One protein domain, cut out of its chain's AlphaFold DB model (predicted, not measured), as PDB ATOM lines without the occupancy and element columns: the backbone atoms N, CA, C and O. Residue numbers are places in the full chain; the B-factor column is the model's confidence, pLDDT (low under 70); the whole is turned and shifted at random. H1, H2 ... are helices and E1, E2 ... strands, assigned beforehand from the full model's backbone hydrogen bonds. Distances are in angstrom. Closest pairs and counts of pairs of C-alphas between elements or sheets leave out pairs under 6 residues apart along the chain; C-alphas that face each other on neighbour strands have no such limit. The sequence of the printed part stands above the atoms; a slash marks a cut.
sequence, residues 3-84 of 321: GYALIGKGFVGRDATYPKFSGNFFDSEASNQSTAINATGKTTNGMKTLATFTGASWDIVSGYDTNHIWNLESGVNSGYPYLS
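AT A GLANCE: This is residues 3 to 84 of the 321 residues of the protein "T9SS type A sorting domain-containing protein" of Candidatus Marinimicrobia bacterium (UniProt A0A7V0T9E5). With little regular structure, this is a small twisted sheet, E1 E2 E3 E4, and a separate strand pair, E5 E6, joined through short helices H1 and H2. The printed part has 82 residues, 31 in named elements, class mixed, ordered E1 E2 E3 E4 H1 H2 E5 E6. The first sheet is mixed, with a meander, E1 E2 E3, each strand antiparallel to the one before; E5 and E6 are parallel. It is compact, radius of gyration of the C-alphas 12.0 A, spanning 32 by 31 by 22 A.

IN THESE COORDINATES: Find C-alpha 3 at (301.941, 148.271, 223.161), where E1, residues 3 to 6, begins; E2, 10 to 14, runs 13.0 A, and E3, 24 to 27, 10.6 A. Then come E4, 39 to 42, H1, 44 to 47, H2, 51 to 54, E5, 60 to 62, and E6, 70 to 72, ending at C-alpha 72 (301.883, 157.379, 234.057).

HOW THE PARTS SIT: Look across hairpin E1 and E2: N 6 and O 10, 3.0 A, are within hydrogen-bond range, as are N 11 and O 25, 2.8 A, in hairpin E2 and E3, N 40 and O 24, 2.8 A, between E3 and E4, and N 72 and O 61, 2.9 A, between E5 and E6. H1 is on the sheet; H2 only grazes it with residues 52 to 53. Both helices are too short for an O i to N i+4 pair.

THE WHOLE: The printed part has no cut; the E3 to E4 link is long, and 24 residues, among them 12 to 21, have pLDDT under 70.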
ATOM      1  N   GLY A   3     300.483 148.191 223.174       53.97
ATOM      2  CA  GLY A   3     301.941 148.271 223.161       53.97
ATOM      3  C   GLY A   3     302.603 147.349 224.166       53.97
ATOM      4  O   GLY A   3     302.001 146.955 225.160       53.97
ATOM      5  N   TYR A   4     303.874 147.047 223.912       49.91
ATOM      6  CA  TYR A   4     304.748 146.371 224.868       49.91
ATOM      7  C   TYR A   4     305.767 147.368 225.422       49.91
ATOM      8  O   TYR A   4     306.350 148.150 224.663       49.91
ATOM      9  N   ALA A   5     305.998 147.317 226.735       50.81
ATOM     10  CA  ALA A   5     307.141 147.981 227.349       50.81
ATOM     11  C   ALA A   5     308.386 147.188 226.954       50.81
ATOM     12  O   ALA A   5     308.458 145.985 227.214       50.81
ATOM     13  N   LEU A   6     309.347 147.831 226.294       45.66
ATOM     14  CA  LEU A   6     310.643 147.206 226.072       45.66
ATOM     15  C   LEU A   6     311.472 147.289 227.352       45.66
ATOM     16  O   LEU A   6     311.467 148.298 228.058       45.66
ATOM     17  N   ILE A   7     312.253 146.241 227.595       39.72
ATOM     18  CA  ILE A   7     313.383 146.288 228.519       39.72
ATOM     19  C   ILE A   7     314.384 147.274 227.890       39.72
ATOM     20  O   ILE A   7     314.980 146.958 226.863       39.72
ATOM     21  N   GLY A   8     314.484 148.496 228.427       45.62
ATOM     22  CA  GLY A   8     315.343 149.558 227.874       45.62
ATOM     23  C   GLY A   8     314.660 150.885 227.503       45.62
ATOM     24  O   GLY A   8     315.130 151.562 226.594       45.62
ATOM     25  N   LYS A   9     313.584 151.283 228.202       60.91
ATOM     26  CA  LYS A   9     313.005 152.649 228.149       60.91
ATOM     27  C   LYS A   9     312.455 153.066 226.782       60.91
ATOM     28  O   LYS A   9     312.591 154.216 226.359       60.91
ATOM     29  N   GLY A  10     311.805 152.131 226.095       64.56
ATOM     30  CA  GLY A  10     311.075 152.391 224.860       64.56
ATOM     31  C   GLY A  10     309.718 151.697 224.817       64.56
ATOM     32  O   GLY A  10     309.475 150.714 225.517       64.56
ATOM     33  N   PHE A  11     308.843 152.214 223.961       72.44
ATOM     34  CA  PHE A  11     307.501 151.694 223.719       72.44
ATOM     35  C   PHE A  11     307.361 151.319 222.259       72.44
ATOM     36  O   PHE A  11     307.682 152.119 221.376       72.44
ATOM     37  N   VAL A  12     306.845 150.119 222.010       69.88
ATOM     38  CA  VAL A  12     306.477 149.688 220.663       69.88
ATOM     39  C   VAL A  12     304.967 149.556 220.595       69.88
ATOM     40  O   VAL A  12     304.393 148.678 221.237       69.88
ATOM     41  N   GLY A  13     304.336 150.439 219.828       67.81
ATOM     42  CA  GLY A  13     302.941 150.366 219.437       67.81
ATOM     43  C   GLY A  13     302.773 149.331 218.332       67.81
ATOM     44  O   GLY A  13     303.450 149.373 217.298       67.81
ATOM     45  N   ARG A  14     301.865 148.388 218.558       62.53
ATOM     46  CA  ARG A  14     301.480 147.354 217.604       62.53
ATOM     47  C   ARG A  14     299.987 147.482 217.323       62.53
ATOM     48  O   ARG A  14     299.166 147.481 218.234       62.53
ATOM     49  N   ASP A  15     299.626 147.562 216.049       60.41
ATOM     50  CA  ASP A  15     298.242 147.339 215.638       60.41
ATOM     51  C   ASP A  15     297.967 145.825 215.654       60.41
ATOM     52  O   ASP A  15     298.692 145.043 215.034       60.41
ATOM     53  N   ALA A  16     296.947 145.381 216.392       54.41
ATOM     54  CA  ALA A  16     296.588 143.964 216.493       54.41
ATOM     55  C   ALA A  16     296.153 143.363 215.141       54.41
ATOM     56  O   ALA A  16     296.198 142.147 214.955       54.41
ATOM     57  N   THR A  17     295.772 144.215 214.188       54.59
ATOM     58  CA  THR A  17     295.130 143.833 212.926       54.59
ATOM     59  C   THR A  17     296.106 143.793 211.744       54.59
ATOM     60  O   THR A  17     295.833 143.136 210.742       54.59
ATOM     61  N   TYR A  18     297.263 144.461 211.848       54.16
ATOM     62  CA  TYR A  18     298.267 144.569 210.783       54.16
ATOM     63  C   TYR A  18     299.683 144.635 211.372       54.16
ATOM     64  O   TYR A  18     299.863 145.220 212.435       54.16
ATOM     65  N   PRO A  19     300.740 144.155 210.688       53.41
ATOM     66  CA  PRO A  19     302.126 144.325 211.138       53.41
ATOM     67  C   PRO A  19     302.623 145.767 210.905       53.41
ATOM     68  O   PRO A  19     303.688 145.991 210.335       53.41
ATOM     69  N   LYS A  20     301.825 146.770 211.287       62.22
ATOM     70  CA  LYS A  20     302.196 148.182 211.252       62.22
ATOM     71  C   LYS A  20     302.649 148.592 212.649       62.22
ATOM     72  O   LYS A  20     301.887 148.508 213.609       62.22
ATOM     73  N   PHE A  21     303.901 149.025 212.730       68.50
ATOM     74  CA  PHE A  21     304.493 149.628 213.918       68.50
ATOM     75  C   PHE A  21     304.477 151.145 213.732       68.50
ATOM     76  O   PHE A  21     305.014 151.648 212.744       68.50
ATOM     77  N   SER A  22     303.849 151.877 214.645       72.12
ATOM     78  CA  SER A  22     303.735 153.337 214.561       72.12
ATOM     79  C   SER A  22     303.606 153.947 215.947       72.12
ATOM     80  O   SER A  22     303.074 153.311 216.850       72.12
ATOM     81  N   GLY A  23     304.072 155.189 216.106       76.69
ATOM     82  CA  GLY A  23     304.018 155.875 217.397       76.69
ATOM     83  C   GLY A  23     304.974 155.289 218.437       76.69
ATOM     84  O   GLY A  23     304.717 155.424 219.624       76.69
ATOM     85  N   ASN A  24     306.054 154.622 218.021       84.75
ATOM     86  CA  ASN A  24     307.045 154.091 218.954       84.75
ATOM     87  C   ASN A  24     307.955 155.215 219.451       84.75
ATOM     88  O   ASN A  24     308.358 156.088 218.672       84.75
ATOM     89  N   PHE A  25     308.340 155.150 220.719       87.50
ATOM     90  CA  PHE A  25     309.229 156.123 221.347       87.50
ATOM     91  C   PHE A  25     310.336 155.418 222.112       87.50
ATOM     92  O   PHE A  25     310.144 154.302 222.589       87.50
ATOM     93  N   PHE A  26     311.480 156.072 222.246       84.06
ATOM     94  CA  PHE A  26     312.545 155.625 223.134       84.06
ATOM     95  C   PHE A  26     313.173 156.825 223.833       84.06
ATOM     96  O   PHE A  26     313.169 157.938 223.300       84.06
ATOM     97  N   ASP A  27     313.707 156.590 225.023       86.44
ATOM     98  CA  ASP A  27     314.456 157.603 225.747       86.44
ATOM     99  C   ASP A  27     315.872 157.734 225.187       86.44
ATOM    100  O   ASP A  27     316.706 156.860 225.413       86.44
ATOM    101  N   SER A  28     316.169 158.814 224.470       80.31
ATOM    102  CA  SER A  28     317.491 159.039 223.876       80.31
ATOM    103  C   SER A  28     318.575 159.391 224.898       80.31
ATOM    104  O   SER A  28     319.750 159.142 224.648       80.31
ATOM    105  N   GLU A  29     318.201 159.964 226.043       78.62
ATOM    106  CA  GLU A  29     319.144 160.382 227.087       78.62
ATOM    107  C   GLU A  29     319.476 159.200 227.999       78.62
ATOM    108  O   GLU A  29     320.641 158.845 228.162       78.62
ATOM    109  N   ALA A  30     318.453 158.522 228.518       68.62
ATOM    110  CA  ALA A  30     318.631 157.405 229.437       68.62
ATOM    111  C   ALA A  30     319.168 156.135 228.757       68.62
ATOM    112  O   ALA A  30     319.784 155.306 229.428       68.62
ATOM    113  N   SER A  31     318.949 155.963 227.447       65.69
ATOM    114  CA  SER A  31     319.541 154.853 226.680       65.69
ATOM    115  C   SER A  31     320.905 155.181 226.068       65.69
ATOM    116  O   SER A  31     321.576 154.268 225.588       65.69
ATOM    117  N   ASN A  32     321.315 156.455 226.059       65.12
ATOM    118  CA  ASN A  32     322.477 156.945 225.314       65.12
ATOM    119  C   ASN A  32     322.455 156.540 223.819       65.12
ATOM    120  O   ASN A  32     323.485 156.223 223.218       65.12
ATOM    121  N   GLN A  33     321.263 156.513 223.210       66.06
ATOM    122  CA  GLN A  33     321.065 156.208 221.792       66.06
ATOM    123  C   GLN A  33     320.549 157.441 221.052       66.06
ATOM    124  O   GLN A  33     319.654 158.145 221.513       66.06
ATOM    125  N   SER A  34     321.073 157.683 219.853       74.00
ATOM    126  CA  SER A  34     320.587 158.748 218.966       74.00
ATOM    127  C   SER A  34     319.529 158.265 217.970       74.00
ATOM    128  O   SER A  34     318.813 159.078 217.386       74.00
ATOM    129  N   THR A  35     319.398 156.948 217.775       76.81
ATOM    130  CA  THR A  35     318.471 156.334 216.816       76.81
ATOM    131  C   THR A  35     317.937 155.006 217.332       76.81
ATOM    132  O   THR A  35     318.690 154.246 217.936       76.81
ATOM    133  N   ALA A  36     316.695 154.675 216.984       72.38
ATOM    134  CA  ALA A  36     316.108 153.357 217.204       72.38
ATOM    135  C   ALA A  36     315.248 152.939 216.001       72.38
ATOM    136  O   ALA A  36     314.714 153.777 215.268       72.38
ATOM    137  N   ILE A  37     315.118 151.628 215.778       72.56
ATOM    138  CA  ILE A  37     314.364 151.084 214.641       72.56
ATOM    139  C   ILE A  37     312.882 151.422 214.811       72.56
ATOM    140  O   ILE A  37     312.248 151.002 215.775       72.56
ATOM    141  N   ASN A  38     312.328 152.155 213.843       75.69
ATOM    142  CA  ASN A  38     310.923 152.564 213.806       75.69
ATOM    143  C   ASN A  38     310.451 153.330 215.053       75.69
ATOM    144  O   ASN A  38     309.256 153.300 215.335       75.69
ATOM    145  N   ALA A  39     311.340 154.001 215.794       82.56
ATOM    146  CA  ALA A  39     310.990 154.738 217.007       82.56
ATOM    147  C   ALA A  39     311.567 156.154 217.032       82.56
ATOM    148  O   ALA A  39     312.646 156.430 216.512       82.56
ATOM    149  N   THR A  40     310.814 157.060 217.649       89.00
ATOM    150  CA  THR A  40     311.165 158.475 217.783       89.00
ATOM    151  C   THR A  40     311.864 158.708 219.116       89.00
ATOM    152  O   THR A  40     311.310 158.386 220.166       89.00
ATOM    153  N   GLY A  41     313.056 159.299 219.080       87.00
ATOM    154  CA  GLY A  41     313.795 159.661 220.288       87.00
ATOM    155  C   GLY A  41     313.106 160.790 221.047       87.00
ATOM    156  O   GLY A  41     312.630 161.762 220.449       87.00
ATOM    157  N   LYS A  42     313.038 160.656 222.365       91.19
ATOM    158  CA  LYS A  42     312.542 161.673 223.293       91.19
ATOM    159  C   LYS A  42     313.536 161.812 224.440       91.19
ATOM    160  O   LYS A  42     314.181 160.843 224.817       91.19
ATOM    161  N   THR A  43     313.630 163.013 224.999       88.88
ATOM    162  CA  THR A  43     314.392 163.243 226.233       88.88
ATOM    163  C   THR A  43     313.780 162.454 227.388       88.88
ATOM    164  O   THR A  43     312.602 162.086 227.325       88.88
ATOM    165  N   THR A  44     314.520 162.273 228.477       81.75
ATOM    166  CA  THR A  44     314.001 161.629 229.684       81.75
ATOM    167  C   THR A  44     312.793 162.357 230.240       81.75
ATOM    168  O   THR A  44     311.794 161.729 230.588       81.75
ATOM    169  N   ASN A  45     312.811 163.688 230.237       86.81
ATOM    170  CA  ASN A  45     311.629 164.452 230.624       86.81
ATOM    171  C   ASN A  45     310.457 164.235 229.652       86.81
ATOM    172  O   ASN A  45     309.309 164.091 230.073       86.81
ATOM    173  N   GLY A  46     310.737 164.156 228.346       89.44
ATOM    174  CA  GLY A  46     309.734 163.847 227.331       89.44
ATOM    175  C   GLY A  46     309.087 162.482 227.564       89.44
ATOM    176  O   GLY A  46     307.863 162.382 227.575       89.44
ATOM    177  N   MET A  47     309.881 161.449 227.836       88.31
ATOM    178  CA  MET A  47     309.389 160.090 228.090       88.31
ATOM    179  C   MET A  47     308.597 159.939 229.394       88.31
ATOM    180  O   MET A  47     307.885 158.953 229.555       88.31
ATOM    181  N   LYS A  48     308.670 160.921 230.297       87.00
ATOM    182  CA  LYS A  48     307.903 160.976 231.551       87.00
ATOM    183  C   LYS A  48     306.733 161.963 231.509       87.00
ATOM    184  O   LYS A  48     306.081 162.206 232.520       87.00
ATOM    185  N   THR A  49     306.464 162.559 230.347       89.50
ATOM    186  CA  THR A  49     305.413 163.567 230.173       89.50
ATOM    187  C   THR A  49     304.243 162.993 229.382       89.50
ATOM    188  O   THR A  49     304.409 162.572 228.241       89.50
ATOM    189  N   LEU A  50     303.032 163.055 229.948       87.81
ATOM    190  CA  LEU A  50     301.811 162.505 229.340       87.81
ATOM    191  C   LEU A  50     301.568 163.017 227.908       87.81
ATOM    192  O   LEU A  50     301.249 162.242 227.007       87.81
ATOM    193  N   ALA A  51     301.784 164.317 227.683       88.50
ATOM    194  CA  ALA A  51     301.574 164.969 226.389       88.50
ATOM    195  C   ALA A  51     302.445 164.401 225.251       88.50
ATOM    196  O   ALA A  51     302.110 164.565 224.080       88.50
ATOM    197  N   THR A  52     303.544 163.712 225.575       88.81
ATOM    198  CA  THR A  52     304.394 163.035 224.585       88.81
ATOM    199  C   THR A  52     303.656 161.901 223.876       88.81
ATOM    200  O   THR A  52     303.935 161.623 222.711       88.81
ATOM    201  N   PHE A  53     302.706 161.269 224.564       85.25
ATOM    202  CA  PHE A  53     302.072 160.026 224.138       85.25
ATOM    203  C   PHE A  53     300.647 160.229 223.616       85.25
ATOM    204  O   PHE A  53     300.238 159.552 222.671       85.25
ATOM    205  N   THR A  54     299.910 161.200 224.165       80.69
ATOM    206  CA  THR A  54     298.526 161.492 223.751       80.69
ATOM    207  C   THR A  54     298.433 161.891 222.275       80.69
ATOM    208  O   THR A  54     297.508 161.478 221.581       80.69
ATOM    209  N   GLY A  55     299.430 162.615 221.752       76.25
ATOM    210  CA  GLY A  55     299.507 162.987 220.332       76.25
ATOM    211  C   GLY A  55     299.765 161.819 219.368       76.25
ATOM    212  O   GLY A  55     299.599 161.977 218.163       76.25
ATOM    213  N   ALA A  56     300.160 160.652 219.881       77.19
ATOM    214  CA  ALA A  56     300.423 159.441 219.105       77.19
ATOM    215  C   ALA A  56     299.356 158.352 219.319       77.19
ATOM    216  O   ALA A  56     299.587 157.192 218.979       77.19
ATOM    217  N   SER A  57     298.191 158.723 219.862       76.25
ATOM    218  CA  SER A  57     297.044 157.829 220.086       76.25
ATOM    219  C   SER A  57     297.344 156.640 221.011       76.25
ATOM    220  O   SER A  57     296.752 155.563 220.868       76.25
ATOM    221  N   TRP A  58     298.273 156.828 221.951       79.38
ATOM    222  CA  TRP A  58     298.482 155.898 223.056       79.38
ATOM    223  C   TRP A  58     297.387 156.073 224.100       79.38
ATOM    224  O   TRP A  58     297.053 157.195 224.478       79.38
ATOM    225  N   ASP A  59     296.861 154.947 224.568       80.75
ATOM    226  CA  ASP A  59     295.848 154.883 225.617       80.75
ATOM    227  C   ASP A  59     296.517 154.989 226.997       80.75
ATOM    228  O   ASP A  59     296.746 153.981 227.668       80.75
ATOM    229  N   ILE A  60     296.948 156.206 227.347       84.12
ATOM    230  CA  ILE A  60     297.695 156.511 228.572       84.12
ATOM    231  C   ILE A  60     297.042 157.638 229.367       84.12
ATOM    232  O   ILE A  60     296.662 158.669 228.808       84.12
ATOM    233  N   VAL A  61     296.976 157.468 230.687       82.44
ATOM    234  CA  VAL A  61     296.472 158.479 231.627       82.44
ATOM    235  C   VAL A  61     297.474 158.766 232.738       82.44
ATOM    236  O   VAL A  61     298.330 157.946 233.064       82.44
ATOM    237  N   SER A  62     297.386 159.962 233.321       80.19
ATOM    238  CA  SER A  62     298.092 160.266 234.566       80.19
ATOM    239  C   SER A  62     297.363 159.625 235.746       80.19
ATOM    240  O   SER A  62     296.175 159.901 235.929       80.19
ATOM    241  N   GLY A  63     298.067 158.859 236.579       74.19
ATOM    242  CA  GLY A  63     297.460 158.136 237.704       74.19
ATOM    243  C   GLY A  63     297.088 156.687 237.383       74.19
ATOM    244  O   GLY A  63     297.238 156.230 236.251       74.19
ATOM    245  N   TYR A  64     296.595 155.975 238.399       74.94
ATOM    246  CA  TYR A  64     296.182 154.581 238.272       74.94
ATOM    247  C   TYR A  64     294.743 154.488 237.759       74.94
ATOM    248  O   TYR A  64     293.806 154.807 238.493       74.94
ATOM    249  N   ASP A  65     294.559 153.997 236.534       78.88
ATOM    250  CA  ASP A  65     293.247 153.627 235.999       78.88
ATOM    251  C   ASP A  65     293.290 152.214 235.402       78.88
ATOM    252  O   ASP A  65     294.187 151.866 234.636       78.88
ATOM    253  N   THR A  66     292.320 151.373 235.762       77.56
ATOM    254  CA  THR A  66     292.183 150.009 235.229       77.56
ATOM    255  C   THR A  66     291.442 149.959 233.895       77.56
ATOM    256  O   THR A  66     291.428 148.911 233.255       77.56
ATOM    257  N   ASN A  67     290.798 151.056 233.483       81.62
ATOM    258  CA  ASN A  67     290.097 151.159 232.201       81.62
ATOM    259  C   ASN A  67     291.035 151.479 231.031       81.62
ATOM    260  O   ASN A  67     290.621 151.346 229.883       81.62
ATOM    261  N   HIS A  68     292.269 151.891 231.325       79.94
ATOM    262  CA  HIS A  68     293.279 152.253 230.339       79.94
ATOM    263  C   HIS A  68     294.407 151.220 230.332       79.94
ATOM    264  O   HIS A  68     294.694 150.567 231.340       79.94
ATOM    265  N   ILE A  69     295.051 151.053 229.179       79.00
ATOM    266  CA  ILE A  69     296.146 150.088 229.018       79.00
ATOM    267  C   ILE A  69     297.421 150.580 229.709       79.00
ATOM    268  O   ILE A  69     298.139 149.780 230.312       79.00
ATOM    269  N   TRP A  70     297.697 151.884 229.646       83.06
ATOM    270  CA  TRP A  70     298.905 152.492 230.197       83.06
ATOM    271  C   TRP A  70     298.593 153.530 231.271       83.06
ATOM    272  O   TRP A  70     297.714 154.372 231.114       83.06
ATOM    273  N   ASN A  71     299.409 153.530 232.318       84.00
ATOM    274  CA  ASN A  71     299.408 154.540 233.365       84.00
ATOM    275  C   ASN A  71     300.748 155.286 233.376       84.00
ATOM    276  O   ASN A  71     301.785 154.754 232.964       84.00
ATOM    277  N   LEU A  72     300.717 156.528 233.855       85.25
ATOM    278  CA  LEU A  72     301.883 157.379 234.057       85.25
ATOM    279  C   LEU A  72     301.804 158.039 235.432       85.25
ATOM    280  O   LEU A  72     300.977 158.920 235.672       85.25
ATOM    281  N   GLU A  73     302.687 157.638 236.336       81.31
ATOM    282  CA  GLU A  73     302.732 158.149 237.703       81.31
ATOM    283  C   GLU A  73     304.170 158.477 238.078       81.31
ATOM    284  O   GLU A  73     305.060 157.651 237.910       81.31
ATOM    285  N   SER A  74     304.414 159.663 238.634       70.19
ATOM    286  CA  SER A  74     305.772 160.109 238.980       70.19
ATOM    287  C   SER A  74     306.476 159.211 240.004       70.19
ATOM    288  O   SER A  74     307.701 159.221 240.073       70.19
ATOM    289  N   GLY A  75     305.715 158.457 240.804       64.12
ATOM    290  CA  GLY A  75     306.225 157.536 241.825       64.12
ATOM    291  C   GLY A  75     306.286 156.064 241.403       64.12
ATOM    292  O   GLY A  75     306.709 155.237 242.206       64.12
ATOM    293  N   VAL A  76     305.870 155.717 240.181       66.88
ATOM    294  CA  VAL A  76     305.838 154.332 239.681       66.88
ATOM    295  C   VAL A  76     306.698 154.233 238.427       66.88
ATOM    296  O   VAL A  76     306.709 155.153 237.613       66.88
ATOM    297  N   ASN A  77     307.441 153.132 238.266       71.62
ATOM    298  CA  ASN A  77     308.311 152.909 237.104       71.62
ATOM    299  C   ASN A  77     309.242 154.103 236.803       71.62
ATOM    300  O   ASN A  77     309.410 154.504 235.652       71.62
ATOM    301  N   SER A  78     309.763 154.759 237.844       71.25
ATOM    302  CA  SER A  78     310.616 155.948 237.711       71.25
ATOM    303  C   SER A  78     309.987 157.105 236.905       71.25
ATOM    304  O   SER A  78     310.707 157.931 236.336       71.25
ATOM    305  N   GLY A  79     308.653 157.178 236.841       75.62
ATOM    306  CA  GLY A  79     307.900 158.174 236.080       75.62
ATOM    307  C   GLY A  79     307.687 157.840 234.602       75.62
ATOM    308  O   GLY A  79     307.145 158.680 233.889       75.62
ATOM    309  N   TYR A  80     308.115 156.670 234.119       82.25
ATOM    310  CA  TYR A  80     307.851 156.215 232.748       82.25
ATOM    311  C   TYR A  80     306.497 155.503 232.643       82.25
ATOM    312  O   TYR A  80     306.042 154.914 233.626       82.25
ATOM    313  N   PRO A  81     305.874 155.467 231.450       84.38
ATOM    314  CA  PRO A  81     304.656 154.695 231.244       84.38
ATOM    315  C   PRO A  81     304.815 153.221 231.625       84.38
ATOM    316  O   PRO A  81     305.837 152.597 231.331       84.38
ATOM    317  N   TYR A  82     303.788 152.650 232.244       78.12
ATOM    318  CA  TYR A  82     303.705 151.228 232.583       78.12
ATOM    319  C   TYR A  82     302.303 150.689 232.301       78.12
ATOM    320  O   TYR A  82     301.332 151.442 232.279       78.12
ATOM    321  N   LEU A  83     302.194 149.380 232.063       78.00
ATOM    322  CA  LEU A  83     300.898 148.742 231.832       78.00
ATOM    323  C   LEU A  83     300.076 148.750 233.124       78.00
ATOM    324  O   LEU A  83     300.597 148.395 234.179       78.00
ATOM    325  N   SER A  84     298.789 149.076 233.048       76.69
ATOM    326  CA  SER A  84     297.909 149.214 234.221       76.69
ATOM    327  C   SER A  84     297.793 147.937 235.068       76.69
ATOM    328  O   SER A  84     297.598 148.000 236.285       76.69
TER     329      SER A  84